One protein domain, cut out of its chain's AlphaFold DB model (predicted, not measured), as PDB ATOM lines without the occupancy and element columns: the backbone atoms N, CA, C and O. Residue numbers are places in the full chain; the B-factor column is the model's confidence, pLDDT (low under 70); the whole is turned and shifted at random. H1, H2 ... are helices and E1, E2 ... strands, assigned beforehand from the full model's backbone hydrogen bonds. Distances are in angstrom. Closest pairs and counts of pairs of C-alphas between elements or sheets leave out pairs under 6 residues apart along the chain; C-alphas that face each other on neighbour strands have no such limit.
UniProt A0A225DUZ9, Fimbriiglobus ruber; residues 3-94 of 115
ATOM      1  N   VAL A   3      40.375  37.494  -8.798       97.81
ATOM      2  CA  VAL A   3      40.895  38.600  -9.611       97.81
ATOM      3  C   VAL A   3      40.849  39.849  -8.750       97.81
ATOM      4  O   VAL A   3      39.843  40.066  -8.079       97.81
ATOM      5  N   HIS A   4      41.919  40.641  -8.757       97.81
ATOM      6  CA  HIS A   4      42.048  41.827  -7.918       97.81
ATOM      7  C   HIS A   4      42.475  43.043  -8.733       97.81
ATOM      8  O   HIS A   4      43.356  42.936  -9.586       97.81
ATOM      9  N   VAL A   5      41.953  44.211  -8.360       97.81
ATOM     10  CA  VAL A   5      42.538  45.508  -8.713       97.81
ATOM     11  C   VAL A   5      43.274  46.041  -7.491       97.81
ATOM     12  O   VAL A   5      42.701  46.171  -6.409       97.81
ATOM     13  N   GLY A   6      44.558  46.345  -7.660       96.94
ATOM     14  CA  GLY A   6      45.386  47.013  -6.659       96.94
ATOM     15  C   GLY A   6      45.794  48.404  -7.128       96.94
ATOM     16  O   GLY A   6      45.933  48.644  -8.325       96.94
ATOM     17  N   VAL A   7      46.014  49.318  -6.186       96.62
ATOM     18  CA  VAL A   7      46.493  50.674  -6.469       96.62
ATOM     19  C   VAL A   7      47.763  50.967  -5.685       96.62
ATOM     20  O   VAL A   7      47.906  50.580  -4.523       96.62
ATOM     21  N   THR A   8      48.678  51.686  -6.329       96.88
ATOM     22  CA  THR A   8      49.871  52.252  -5.705       96.88
ATOM     23  C   THR A   8      49.927  53.752  -5.982       96.88
ATOM     24  O   THR A   8      49.733  54.185  -7.116       96.88
ATOM     25  N   LYS A   9      50.179  54.559  -4.950       94.44
ATOM     26  CA  LYS A   9      50.354  56.013  -5.059       94.44
ATOM     27  C   LYS A   9      51.418  56.476  -4.069       94.44
ATOM     28  O   LYS A   9      51.170  56.565  -2.869       94.44
ATOM     29  N   GLY A  10      52.621  56.751  -4.570       94.94
ATOM     30  CA  GLY A  10      53.783  57.004  -3.716       94.94
ATOM     31  C   GLY A  10      54.094  55.782  -2.846       94.94
ATOM     32  O   GLY A  10      54.379  54.702  -3.362       94.94
ATOM     33  N   THR A  11      54.016  55.942  -1.526       96.25
ATOM     34  CA  THR A  11      54.194  54.847  -0.559       96.25
ATOM     35  C   THR A  11      52.900  54.098  -0.240       96.25
ATOM     36  O   THR A  11      52.958  53.018   0.344       96.25
ATOM     37  N   PHE A  12      51.738  54.631  -0.629       96.19
ATOM     38  CA  PHE A  12      50.448  53.996  -0.377       96.19
ATOM     39  C   PHE A  12      50.215  52.837  -1.342       96.19
ATOM     40  O   PHE A  12      50.374  53.001  -2.552       96.19
ATOM     41  N   ARG A  13      49.817  51.678  -0.808       96.75
ATOM     42  CA  ARG A  13      49.505  50.467  -1.573       96.75
ATOM     43  C   ARG A  13      48.313  49.768  -0.940       96.75
ATOM     44  O   ARG A  13      48.349  49.480   0.252       96.75
ATOM     45  N   THR A  14      47.281  49.484  -1.724       97.06
ATOM     46  CA  THR A  14      46.118  48.724  -1.245       97.06
ATOM     47  C   THR A  14      45.478  47.921  -2.368       97.06
ATOM     48  O   THR A  14      45.579  48.280  -3.542       97.06
ATOM     49  N   LEU A  15      44.778  46.854  -1.992       97.38
ATOM     50  CA  LEU A  15      43.757  46.255  -2.844       97.38
ATOM     51  C   LEU A  15      42.519  47.151  -2.822       97.38
ATOM     52  O   LEU A  15      42.158  47.681  -1.770       97.38
ATOM     53  N   LEU A  16      41.917  47.341  -3.988       96.06
ATOM     54  CA  LEU A  16      40.735  48.171  -4.170       96.06
ATOM     55  C   LEU A  16      39.473  47.327  -4.346       96.06
ATOM     56  O   LEU A  16      38.444  47.651  -3.767       96.06
ATOM     57  N   ASP A  17      39.555  46.261  -5.141       97.56
ATOM     58  CA  ASP A  17      38.412  45.408  -5.466       97.56
ATOM     59  C   ASP A  17      38.873  43.959  -5.700       97.56
ATOM     60  O   ASP A  17      40.059  43.701  -5.957       97.56
ATOM     61  N   ALA A  18      37.948  43.011  -5.562       97.50
ATOM     62  CA  ALA A  18      38.180  41.590  -5.751       97.50
ATOM     63  C   ALA A  18      36.904  40.847  -6.173       97.50
ATOM     64  O   ALA A  18      35.845  41.043  -5.591       97.50
ATOM     65  N   ASP A  19      37.044  39.894  -7.095       97.88
ATOM     66  CA  ASP A  19      35.981  38.973  -7.502       97.88
ATOM     67  C   ASP A  19      36.501  37.540  -7.549       97.88
ATOM     68  O   ASP A  19      37.673  37.277  -7.852       97.88
ATOM     69  N   LEU A  20      35.609  36.588  -7.278       97.56
ATOM     70  CA  LEU A  20      35.901  35.168  -7.408       97.56
ATOM     71  C   LEU A  20      35.905  34.764  -8.887       97.56
ATOM     72  O   LEU A  20      34.887  34.843  -9.568       97.56
ATOM     73  N   PHE A  21      37.030  34.234  -9.364       97.19
ATOM     74  CA  PHE A  21      37.065  33.492 -10.617       97.19
ATOM     75  C   PHE A  21      36.563  32.068 -10.371       97.19
ATOM     76  O   PHE A  21      37.240  31.261  -9.717       97.19
ATOM     77  N   LEU A  22      35.380  31.772 -10.909       97.69
ATOM     78  CA  LEU A  22      34.771  30.448 -10.883       97.69
ATOM     79  C   LEU A  22      35.148  29.683 -12.163       97.69
ATOM     80  O   LEU A  22      34.786  30.129 -13.250       97.69
ATOM     81  N   PRO A  23      35.876  28.555 -12.087       96.25
ATOM     82  CA  PRO A  23      36.135  27.720 -13.260       96.25
ATOM     83  C   PRO A  23      34.835  27.146 -13.843       96.25
ATOM     84  O   PRO A  23      33.921  26.828 -13.087       96.25
ATOM     85  N   GLU A  24      34.776  26.925 -15.158       96.50
ATOM     86  CA  GLU A  24      33.595  26.341 -15.828       96.50
ATOM     87  C   GLU A  24      33.144  25.019 -15.192       96.50
ATOM     88  O   GLU A  24      31.956  24.796 -14.983       96.50
ATOM     89  N   SER A  25      34.099  24.170 -14.800       96.50
ATOM     90  CA  SER A  25      33.821  22.883 -14.148       96.50
ATOM     91  C   SER A  25      33.128  23.008 -12.790       96.50
ATOM     92  O   SER A  25      32.477  22.065 -12.352       96.50
ATOM     93  N   TRP A  26      33.268  24.150 -12.116       97.06
ATOM     94  CA  TRP A  26      32.504  24.458 -10.909       97.06
ATOM     95  C   TRP A  26      31.149  25.065 -11.241       97.06
ATOM     96  O   TRP A  26      30.176  24.775 -10.555       97.06
ATOM     97  N   ASP A  27      31.066  25.891 -12.281       96.56
ATOM     98  CA  ASP A  27      29.822  26.573 -12.626       96.56
ATOM     99  C   ASP A  27      28.710  25.600 -13.048       96.56
ATOM    100  O   ASP A  27      27.546  25.785 -12.693       96.56
ATOM    101  N   VAL A  28      29.083  24.502 -13.714       96.50
ATOM    102  CA  VAL A  28      28.155  23.413 -14.065       96.50
ATOM    103  C   VAL A  28      27.762  22.527 -12.873       96.50
ATOM    104  O   VAL A  28      26.775  21.801 -12.957       96.50
ATOM    105  N   ASP A  29      28.487  22.596 -11.751       97.38
ATOM    106  CA  ASP A  29      28.216  21.840 -10.522       97.38
ATOM    107  C   ASP A  29      27.699  22.775  -9.417       97.38
ATOM    108  O   ASP A  29      28.414  23.221  -8.509       97.38
ATOM    109  N   ARG A  30      26.404  23.097  -9.506       95.88
ATOM    110  CA  ARG A  30      25.770  24.028  -8.564       95.88
ATOM    111  C   ARG A  30      25.649  23.487  -7.150       95.88
ATOM    112  O   ARG A  30      25.776  24.271  -6.213       95.88
ATOM    113  N   ALA A  31      25.483  22.176  -6.985       97.31
ATOM    114  CA  ALA A  31      25.448  21.556  -5.665       97.31
ATOM    115  C   ALA A  31      26.789  21.740  -4.941       97.31
ATOM    116  O   ALA A  31      26.821  22.161  -3.783       97.31
ATOM    117  N   ARG A  32      27.907  21.526  -5.646       97.50
ATOM    118  CA  ARG A  32      29.247  21.794  -5.117       97.50
ATOM    119  C   ARG A  32      29.462  23.267  -4.784       97.50
ATOM    120  O   ARG A  32      30.032  23.568  -3.738       97.50
ATOM    121  N   CYS A  33      29.008  24.185  -5.635       97.69
ATOM    122  CA  CYS A  33      29.102  25.621  -5.360       97.69
ATOM    123  C   CYS A  33      28.329  26.021  -4.096       97.69
ATOM    124  O   CYS A  33      28.874  26.717  -3.243       97.69
ATOM    125  N   GLN A  34      27.092  25.546  -3.947       97.06
ATOM    126  CA  GLN A  34      26.255  25.819  -2.777       97.06
ATOM    127  C   GLN A  34      26.858  25.227  -1.500       97.06
ATOM    128  O   GLN A  34      26.912  25.911  -0.480       97.06
ATOM    129  N   ALA A  35      27.397  24.006  -1.566       97.94
ATOM    130  CA  ALA A  35      28.126  23.395  -0.453       97.94
ATOM    131  C   ALA A  35      29.370  24.209  -0.045       97.94
ATOM    132  O   ALA A  35      29.742  24.221   1.125       97.94
ATOM    133  N   ALA A  36      29.988  24.921  -0.992       97.06
ATOM    134  CA  ALA A  36      31.093  25.847  -0.750       97.06
ATOM    135  C   ALA A  36      30.646  27.282  -0.391       97.06
ATOM    136  O   ALA A  36      31.495  28.160  -0.248       97.06
ATOM    137  N   GLY A  37      29.340  27.545  -0.267       97.19
ATOM    138  CA  GLY A  37      28.795  28.868   0.050       97.19
ATOM    139  C   GLY A  37      28.869  29.886  -1.094       97.19
ATOM    140  O   GLY A  37      28.752  31.083  -0.850       97.19
ATOM    141  N   ILE A  38      29.075  29.440  -2.337       97.38
ATOM    142  CA  ILE A  38      29.159  30.307  -3.516       97.38
ATOM    143  C   ILE A  38      27.734  30.636  -3.996       97.38
ATOM    144  O   ILE A  38      27.021  29.719  -4.420       97.38
ATOM    145  N   PRO A  39      27.314  31.918  -3.990       96.06
ATOM    146  CA  PRO A  39      25.987  32.312  -4.456       96.06
ATOM    147  C   PRO A  39      25.735  31.928  -5.919       96.06
ATOM    148  O   PRO A  39      26.657  31.885  -6.734       96.06
ATOM    149  N   ASP A  40      24.470  31.714  -6.288       95.12
ATOM    150  CA  ASP A  40      24.087  31.397  -7.673       95.12
ATOM    151  C   ASP A  40      24.235  32.579  -8.642       95.12
ATOM    152  O   ASP A  40      24.173  32.399  -9.853       95.12
ATOM    153  N   THR A  41      24.474  33.783  -8.131       95.12
ATOM    154  CA  THR A  41      24.841  34.943  -8.949       95.12
ATOM    155  C   THR A  41      26.293  34.891  -9.423       95.12
ATOM    156  O   THR A  41      26.630  35.549 -10.403       95.12
ATOM    157  N   VAL A  42      27.154  34.101  -8.771       96.31
ATOM    158  CA  VAL A  42      28.544  33.912  -9.195       96.31
ATOM    159  C   VAL A  42      28.592  32.803 -10.244       96.31
ATOM    160  O   VAL A  42      28.343  31.629  -9.945       96.31
ATOM    161  N   ARG A  43      28.909  33.203 -11.477       96.25
ATOM    162  CA  ARG A  43      29.025  32.347 -12.664       96.25
ATOM    163  C   ARG A  43      30.428  32.397 -13.247       96.25
ATOM    164  O   ARG A  43      31.238  33.253 -12.879       96.25
ATOM    165  N   HIS A  44      30.727  31.469 -14.152       97.31
ATOM    166  CA  HIS A  44      31.976  31.515 -14.889       97.31
ATOM    167  C   HIS A  44      32.044  32.778 -15.753       97.31
ATOM    168  O   HIS A  44      31.177  33.038 -16.587       97.31
ATOM    169  N   HIS A  45      33.138  33.517 -15.597       97.44
ATOM    170  CA  HIS A  45      33.518  34.597 -16.490       97.44
ATOM    171  C   HIS A  45      35.021  34.528 -16.767       97.44
ATOM    172  O   HIS A  45      35.800  34.217 -15.858       97.44
ATOM    173  N   PRO A  46      35.470  34.879 -17.986       96.94
ATOM    174  CA  PRO A  46      36.882  35.108 -18.247       96.94
ATOM    175  C   PRO A  46      37.449  36.144 -17.271       96.94
ATOM    176  O   PRO A  46      36.796  37.146 -16.981       96.94
ATOM    177  N   LYS A  47      38.688  35.955 -16.810       96.62
ATOM    178  CA  LYS A  47      39.319  36.864 -15.833       96.62
ATOM    179  C   LYS A  47      39.288  38.328 -16.272       96.62
ATOM    180  O   LYS A  47      39.034  39.203 -15.453       96.62
ATOM    181  N   TRP A  48      39.490  38.589 -17.565       97.62
ATOM    182  CA  TRP A  48      39.469  39.947 -18.108       97.62
ATOM    183  C   TRP A  48      38.109  40.640 -17.947       97.62
ATOM    184  O   TRP A  48      38.078  41.854 -17.778       97.62
ATOM    185  N   ARG A  49      36.995  39.889 -17.958       98.06
ATOM    186  CA  ARG A  49      35.654  40.436 -17.696       98.06
ATOM    187  C   ARG A  49      35.518  40.855 -16.239       98.06
ATOM    188  O   ARG A  49      35.101  41.974 -15.991       98.06
ATOM    189  N   LEU A  50      35.961  40.007 -15.307       98.25
ATOM    190  CA  LEU A  50      35.965  40.338 -13.878       98.25
ATOM    191  C   LEU A  50      36.811  41.589 -13.597       98.25
ATOM    192  O   LEU A  50      36.362  42.499 -12.911       98.25
ATOM    193  N   ALA A  51      38.007  41.679 -14.188       97.88
ATOM    194  CA  ALA A  51      38.851  42.866 -14.064       97.88
ATOM    195  C   ALA A  51      38.184  44.119 -14.658       97.88
ATOM    196  O   ALA A  51      38.224  45.182 -14.045       97.88
ATOM    197  N   LEU A  52      37.539  44.011 -15.825       97.94
ATOM    198  CA  LEU A  52      36.806  45.130 -16.414       97.94
ATOM    199  C   LEU A  52      35.650  45.585 -15.514       97.94
ATOM    200  O   LEU A  52      35.497  46.783 -15.292       97.94
ATOM    201  N   ASP A  53      34.877  44.654 -14.956       97.88
ATOM    202  CA  ASP A  53      33.767  44.979 -14.060       97.88
ATOM    203  C   ASP A  53      34.266  45.695 -12.793       97.88
ATOM    204  O   ASP A  53      33.672  46.692 -12.382       97.88
ATOM    205  N   GLN A  54      35.398  45.267 -12.225       98.06
ATOM    206  CA  GLN A  54      36.070  45.959 -11.113       98.06
ATOM    207  C   GLN A  54      36.459  47.395 -11.482       98.06
ATOM    208  O   GLN A  54      36.206  48.329 -10.721       98.06
ATOM    209  N   LEU A  55      37.037  47.601 -12.669       97.56
ATOM    210  CA  LEU A  55      37.413  48.933 -13.151       97.56
ATOM    211  C   LEU A  55      36.189  49.831 -13.372       97.56
ATOM    212  O   LEU A  55      36.219  51.010 -13.021       97.56
ATOM    213  N   LEU A  56      35.097  49.288 -13.916       96.88
ATOM    214  CA  LEU A  56      33.849  50.025 -14.117       96.88
ATOM    215  C   LEU A  56      33.198  50.415 -12.784       96.88
ATOM    216  O   LEU A  56      32.725  51.548 -12.644       96.88
ATOM    217  N   ARG A  57      33.216  49.524 -11.783       97.88
ATOM    218  CA  ARG A  57      32.763  49.843 -10.418       97.88
ATOM    219  C   ARG A  57      33.623  50.927  -9.782       97.88
ATOM    220  O   ARG A  57      33.076  51.885  -9.239       97.88
ATOM    221  N   ALA A  58      34.947  50.820  -9.884       96.69
ATOM    222  CA  ALA A  58      35.871  51.834  -9.381       96.69
ATOM    223  C   ALA A  58      35.584  53.210 -10.006       96.69
ATOM    224  O   ALA A  58      35.417  54.188  -9.277       96.69
ATOM    225  N   ASN A  59      35.417  53.268 -11.330       95.31
ATOM    226  CA  ASN A  59      35.098  54.503 -12.048       95.31
ATOM    227  C   ASN A  59      33.741  55.088 -11.620       95.31
ATOM    228  O   ASN A  59      33.642  56.275 -11.321       95.31
ATOM    229  N   THR A  60      32.710  54.247 -11.485       96.75
ATOM    230  CA  THR A  60      31.383  54.672 -10.991       96.75
ATOM    231  C   THR A  60      31.458  55.266  -9.578       96.75
ATOM    232  O   THR A  60      30.706  56.180  -9.250       96.75
ATOM    233  N   ASN A  61      32.410  54.805  -8.764       96.62
ATOM    234  CA  ASN A  61      32.692  55.331  -7.427       96.62
ATOM    235  C   ASN A  61      33.683  56.517  -7.421       96.62
ATOM    236  O   ASN A  61      34.160  56.912  -6.357       96.62
ATOM    237  N   GLY A  62      34.008  57.091  -8.583       95.56
ATOM    238  CA  GLY A  62      34.885  58.258  -8.718       95.56
ATOM    239  C   GLY A  62      36.382  57.951  -8.640       95.56
ATOM    240  O   GLY A  62      37.189  58.867  -8.481       95.56
ATOM    241  N   ILE A  63      36.775  56.680  -8.738       94.81
ATOM    242  CA  ILE A  63      38.177  56.261  -8.717       94.81
ATOM    243  C   ILE A  63      38.660  56.073 -10.152       94.81
ATOM    244  O   ILE A  63      38.242  55.156 -10.856       94.81
ATOM    245  N   THR A  64      39.584  56.933 -10.564       93.88
ATOM    246  CA  THR A  64      40.233  56.887 -11.878       93.88
ATOM    247  C   THR A  64      41.703  56.513 -11.738       93.88
ATOM    248  O   THR A  64      42.359  56.919 -10.777       93.88
ATOM    249  N   PHE A  65      42.243  55.794 -12.719       95.75
ATOM    250  CA  PHE A  65      43.636  55.359 -12.705       95.75
ATOM    251  C   PHE A  65      44.465  56.159 -13.699       95.75
ATOM    252  O   PHE A  65      44.127  56.242 -14.878       95.75
ATOM    253  N   ASP A  66      45.603  56.686 -13.247       96.31
ATOM    254  CA  ASP A  66      46.549  57.335 -14.153       96.31
ATOM    255  C   ASP A  66      47.095  56.347 -15.184       96.31
ATOM    256  O   ASP A  66      47.194  56.691 -16.362       96.31
ATOM    257  N   TRP A  67      47.408  55.132 -14.735       97.56
ATOM    258  CA  TRP A  67      47.909  54.020 -15.529       97.56
ATOM    259  C   TRP A  67      47.406  52.701 -14.951       97.56
ATOM    260  O   TRP A  67      47.338  52.542 -13.732       97.56
ATOM    261  N   LEU A  68      47.106  51.747 -15.829       98.00
ATOM    262  CA  LEU A  68      46.891  50.347 -15.470       98.00
ATOM    263  C   LEU A  68      48.076  49.489 -15.903       98.00
ATOM    264  O   LEU A  68      48.667  49.729 -16.954       98.00
ATOM    265  N   THR A  69      48.382  48.462 -15.116       98.06
ATOM    266  CA  THR A  69      49.366  47.434 -15.468       98.06
ATOM    267  C   THR A  69      48.786  46.047 -15.262       98.06
ATOM    268  O   THR A  69      48.097  45.830 -14.264       98.06
ATOM    269  N   PHE A  70      49.059  45.115 -16.172       97.94
ATOM    270  CA  PHE A  70      48.526  43.753 -16.099       97.94
ATOM    271  C   PHE A  70      49.372  42.744 -16.886       97.94
ATOM    272  O   PHE A  70      50.136  43.119 -17.776       97.94
ATOM    273  N   ASP A  71      49.212  41.468 -16.533       96.00
ATOM    274  CA  ASP A  71      49.925  40.340 -17.139       96.00
ATOM    275  C   ASP A  71      49.416  39.965 -18.545       96.00
ATOM    276  O   ASP A  71      48.381  40.447 -19.026       96.00
ATOM    277  N   GLU A  72      50.153  39.054 -19.184       96.81
ATOM    278  CA  GLU A  72      49.915  38.537 -20.535       96.81
ATOM    279  C   GLU A  72      48.505  37.955 -20.728       96.81
ATOM    280  O   GLU A  72      47.919  38.075 -21.806       96.81
ATOM    281  N   GLY A  73      47.914  37.366 -19.686       94.88
ATOM    282  CA  GLY A  73      46.573  36.789 -19.739       94.88
ATOM    283  C   GLY A  73      45.483  37.839 -19.956       94.88
ATOM    284  O   GLY A  73      44.480  37.561 -20.617       94.88
ATOM    285  N   TYR A  74      45.681  39.055 -19.444       96.94
ATOM    286  CA  TYR A  74      44.810  40.197 -19.734       96.94
ATOM    287  C   TYR A  74      45.180  40.864 -21.058       96.94
ATOM    288  O   TYR A  74      44.286  41.256 -21.807       96.94
ATOM    289  N   GLY A  75      46.471  40.948 -21.384       96.62
ATOM    290  CA  GLY A  75      46.924  41.524 -22.649       96.62
ATOM    291  C   GLY A  75      46.514  40.731 -23.888       96.62
ATOM    292  O   GLY A  75      46.248  41.314 -24.935       96.62
ATOM    293  N   ALA A  76      46.348  39.415 -23.772       96.50
ATOM    294  CA  ALA A  76      45.804  38.584 -24.843       96.50
ATOM    295  C   ALA A  76      44.327  38.904 -25.167       96.50
ATOM    296  O   ALA A  76      43.838  38.588 -26.255       96.50
ATOM    297  N   ALA A  77      43.589  39.532 -24.245       97.19
ATOM    298  CA  ALA A  77      42.176  39.840 -24.423       97.19
ATOM    299  C   ALA A  77      41.977  41.142 -25.219       97.19
ATOM    300  O   ALA A  77      41.706  42.200 -24.653       97.19
ATOM    301  N   VAL A  78      42.006  41.059 -26.555       96.19
ATOM    302  CA  VAL A  78      41.715  42.196 -27.463       96.19
ATOM    303  C   VAL A  78      40.441  42.980 -27.086       96.19
ATOM    304  O   VAL A  78      40.480  44.214 -27.132       96.19
ATOM    305  N   PRO A  79      39.325  42.342 -26.663       97.50
ATOM    306  CA  PRO A  79      38.147  43.080 -26.207       97.50
ATOM    307  C   PRO A  79      38.410  43.968 -24.987       97.50
ATOM    308  O   PRO A  79      37.896  45.083 -24.940       97.50
ATOM    309  N   LEU A  80      39.230  43.517 -24.027       97.81
ATOM    310  CA  LEU A  80      39.628  44.337 -22.880       97.81
ATOM    311  C   LEU A  80      40.418  45.556 -23.361       97.81
ATOM    312  O   LEU A  80      40.050  46.681 -23.034       97.81
ATOM    313  N   LEU A  81      41.450  45.343 -24.185       97.25
ATOM    314  CA  LEU A  81      42.294  46.427 -24.703       97.25
ATOM    315  C   LEU A  81      41.482  47.465 -25.488       97.25
ATOM    316  O   LEU A  81      41.697  48.668 -25.347       97.25
ATOM    317  N   THR A  82      40.512  47.000 -26.276       96.75
ATOM    318  CA  THR A  82      39.613  47.865 -27.050       96.75
ATOM    319  C   THR A  82      38.759  48.732 -26.130       96.75
ATOM    320  O   THR A  82      38.674  49.940 -26.337       96.75
ATOM    321  N   VAL A  83      38.152  48.145 -25.093       97.38
ATOM    322  CA  VAL A  83      37.335  48.898 -24.131       97.38
ATOM    323  C   VAL A  83      38.183  49.914 -23.366       97.38
ATOM    324  O   VAL A  83      37.774  51.066 -23.260       97.38
ATOM    325  N   LEU A  84      39.381  49.537 -22.905       97.12
ATOM    326  CA  LEU A  84      40.300  50.472 -22.246       97.12
ATOM    327  C   LEU A  84      40.668  51.647 -23.165       97.12
ATOM    328  O   LEU A  84      40.663  52.794 -22.719       97.12
ATOM    329  N   GLY A  85      40.909  51.376 -24.452       96.81
ATOM    330  CA  GLY A  85      41.156  52.404 -25.463       96.81
ATOM    331  C   GLY A  85      39.971  53.354 -25.653       96.81
ATOM    332  O   GLY A  85      40.151  54.568 -25.626       96.81
ATOM    333  N   VAL A  86      38.748  52.822 -25.774       96.75
ATOM    334  CA  VAL A  86      37.516  53.629 -25.883       96.75
ATOM    335  C   VAL A  86      37.283  54.479 -24.632       96.75
ATOM    336  O   VAL A  86      36.855  55.624 -24.737       96.75
ATOM    337  N   MET A  87      37.599  53.948 -23.449       95.00
ATOM    338  CA  MET A  87      37.504  54.676 -22.179       95.00
ATOM    339  C   MET A  87      38.594  55.745 -22.004       95.00
ATOM    340  O   MET A  87      38.547  56.500 -21.036       95.00
ATOM    341  N   GLY A  88      39.597  55.799 -22.887       96.12
ATOM    342  CA  GLY A  88      40.767  56.664 -22.721       96.12
ATOM    343  C   GLY A  88      41.658  56.269 -21.536       96.12
ATOM    344  O   GLY A  88      42.486  57.065 -21.091       96.12
ATOM    345  N   GLN A  89      41.504  55.052 -21.008       97.50
ATOM    346  CA  GLN A  89      42.307  54.550 -19.901       97.50
ATOM    347  C   GLN A  89      43.703  54.187 -20.409       97.50
ATOM    348  O   GLN A  89      43.860  53.300 -21.244       97.50
ATOM    349  N   ARG A  90      44.739  54.842 -19.877       98.31
ATOM    350  CA  ARG A  90      46.136  54.507 -20.195       98.31
ATOM    351  C   ARG A  90      46.530  53.197 -19.521       98.31
ATOM    352  O   ARG A  90      46.186  52.979 -18.355       98.31
ATOM    353  N   PHE A  91      47.275  52.353 -20.228       98.06
ATOM    354  CA  PHE A  91      47.748  51.078 -19.702       98.06
ATOM    355  C   PHE A  91      49.093  50.652 -20.297       98.06
ATOM    356  O   PHE A  91      49.455  51.053 -21.401       98.06
ATOM    357  N   VAL A  92      49.806  49.809 -19.553       98.00
ATOM    358  CA  VAL A  92      50.948  49.013 -20.010       98.00
ATOM    359  C   VAL A  92      50.645  47.562 -19.661       98.00
ATOM    360  O   VAL A  92      50.538  47.218 -18.488       98.00
ATOM    361  N   GLY A  93      50.467  46.718 -20.668       97.00
ATOM    362  CA  GLY A  93      50.186  45.298 -20.481       97.00
ATOM    363  C   GLY A  93      51.284  44.444 -21.084       97.00
ATOM    364  O   GLY A  93      51.819  44.791 -22.137       97.00
ATOM    365  N   GLU A  94      51.590  43.322 -20.447       97.62
ATOM    366  CA  GLU A  94      52.295  42.236 -21.125       97.62
ATOM    367  C   GLU A  94      51.395  41.657 -22.223       97.62
ATOM    368  O   GLU A  94      50.176  41.625 -22.084       97.62
TER     369      GLU A  94
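AT A GLANCE: This is residues 3 to 94 of the 115 residues of a protein of Fimbriiglobus ruber (UniProt A0A225DUZ9). The longest helix, H3, sits in the middle of a small body, with the long two-stranded hairpin E1 and E2 packed along one side of it and H5 along another, while the short parallel strands E3 and E4 lie beside them with H4. From this body an arm reaches out at one end of the longest axis, holding the short helices H1 and H2 and the chain that folds back from them to H3. The printed part has 92 residues, with five named helices and four named strands in the order E1 E2 H1 H2 H3 E3 H4 H5 E4; the class is mixed, helices and strands. The whole is only just loose, close to compact, with a radius of gyration of the C-alphas of 14.9 A, and only just elongated, spanning 44 by 29 by 22 A.

HOW THE PARTS SIT: E1, residues 3 to 9, and E2, residues 12 to 20, form an antiparallel hairpin at 167 degrees; N 3 and O 19 are 2.9 A apart and N 9 and O 12 2.9 A, both within hydrogen-bond range. H1, residues 24 to 27, and H2, residues 30 to 35, touch only at the corner, and only just, with 3 pairs of C-alphas within 8 A; the closest are Trp 26 and Cys 33, 6.6 A apart. H3, residues 47 to 60, is apart from both. Its closest C-alphas to the hairpin are Gln 54 to Asp 17 of E2, 6.1 A, and Ala 51 to Val 3 of E1, 6.5 A. E3, residues 68 to 70, and E1 are near each other. H4, residues 72 to 75, only just touches H3, with 3 pairs of C-alphas within 8 A, and H3 does so with residues 47 to 48 alone; the closest C-alphas are those of Trp 48 and Tyr 74, 5.6 A apart. H5, residues 78 to 86, only just touches H3, with 3 pairs, and H3 does so with residues 48 to 52 alone; the closest C-alphas are those of Trp 48 and Leu 80, 6.5 A apart, and the two run the same way at a shallow tilt of 17 degrees. E4, residues 91 to 93, is the parallel neighbour of E3 at 9 degrees, with N 92 and O 68 2.8 A apart, within hydrogen-bond range. E3, H4, H5 and E4 make a strand-helix-strand unit, two parallel neighbour strands with helices between, and its crossover is right-handed. Every O i to N i+4 pair is within hydrogen-bond range in H2, H3 and H5; H1 and H4 are too short for such a pair, and each has 1 O i to N i+3 pair, within range.

IN THESE COORDINATES: E1 begins at C-alpha 3, (40.895, 38.600, -9.611), and is 20.3 A long; E2 is 24.8 A. H3 begins at C-alpha 47, (39.319, 36.864, -15.833), and is 20.1 A long; H5 is 12.3 A. E4 ends at C-alpha 93, (50.186, 45.298, -20.481).

THE WHOLE: The two C-alphas farthest apart, those of Gly 10 and Ala 31, are 45.4 A apart. The printed part has no cut. The link from H2 to H3, 11 residues, is long. The mean pLDDT of the printed part is 96.9, and no printed residue is under 70.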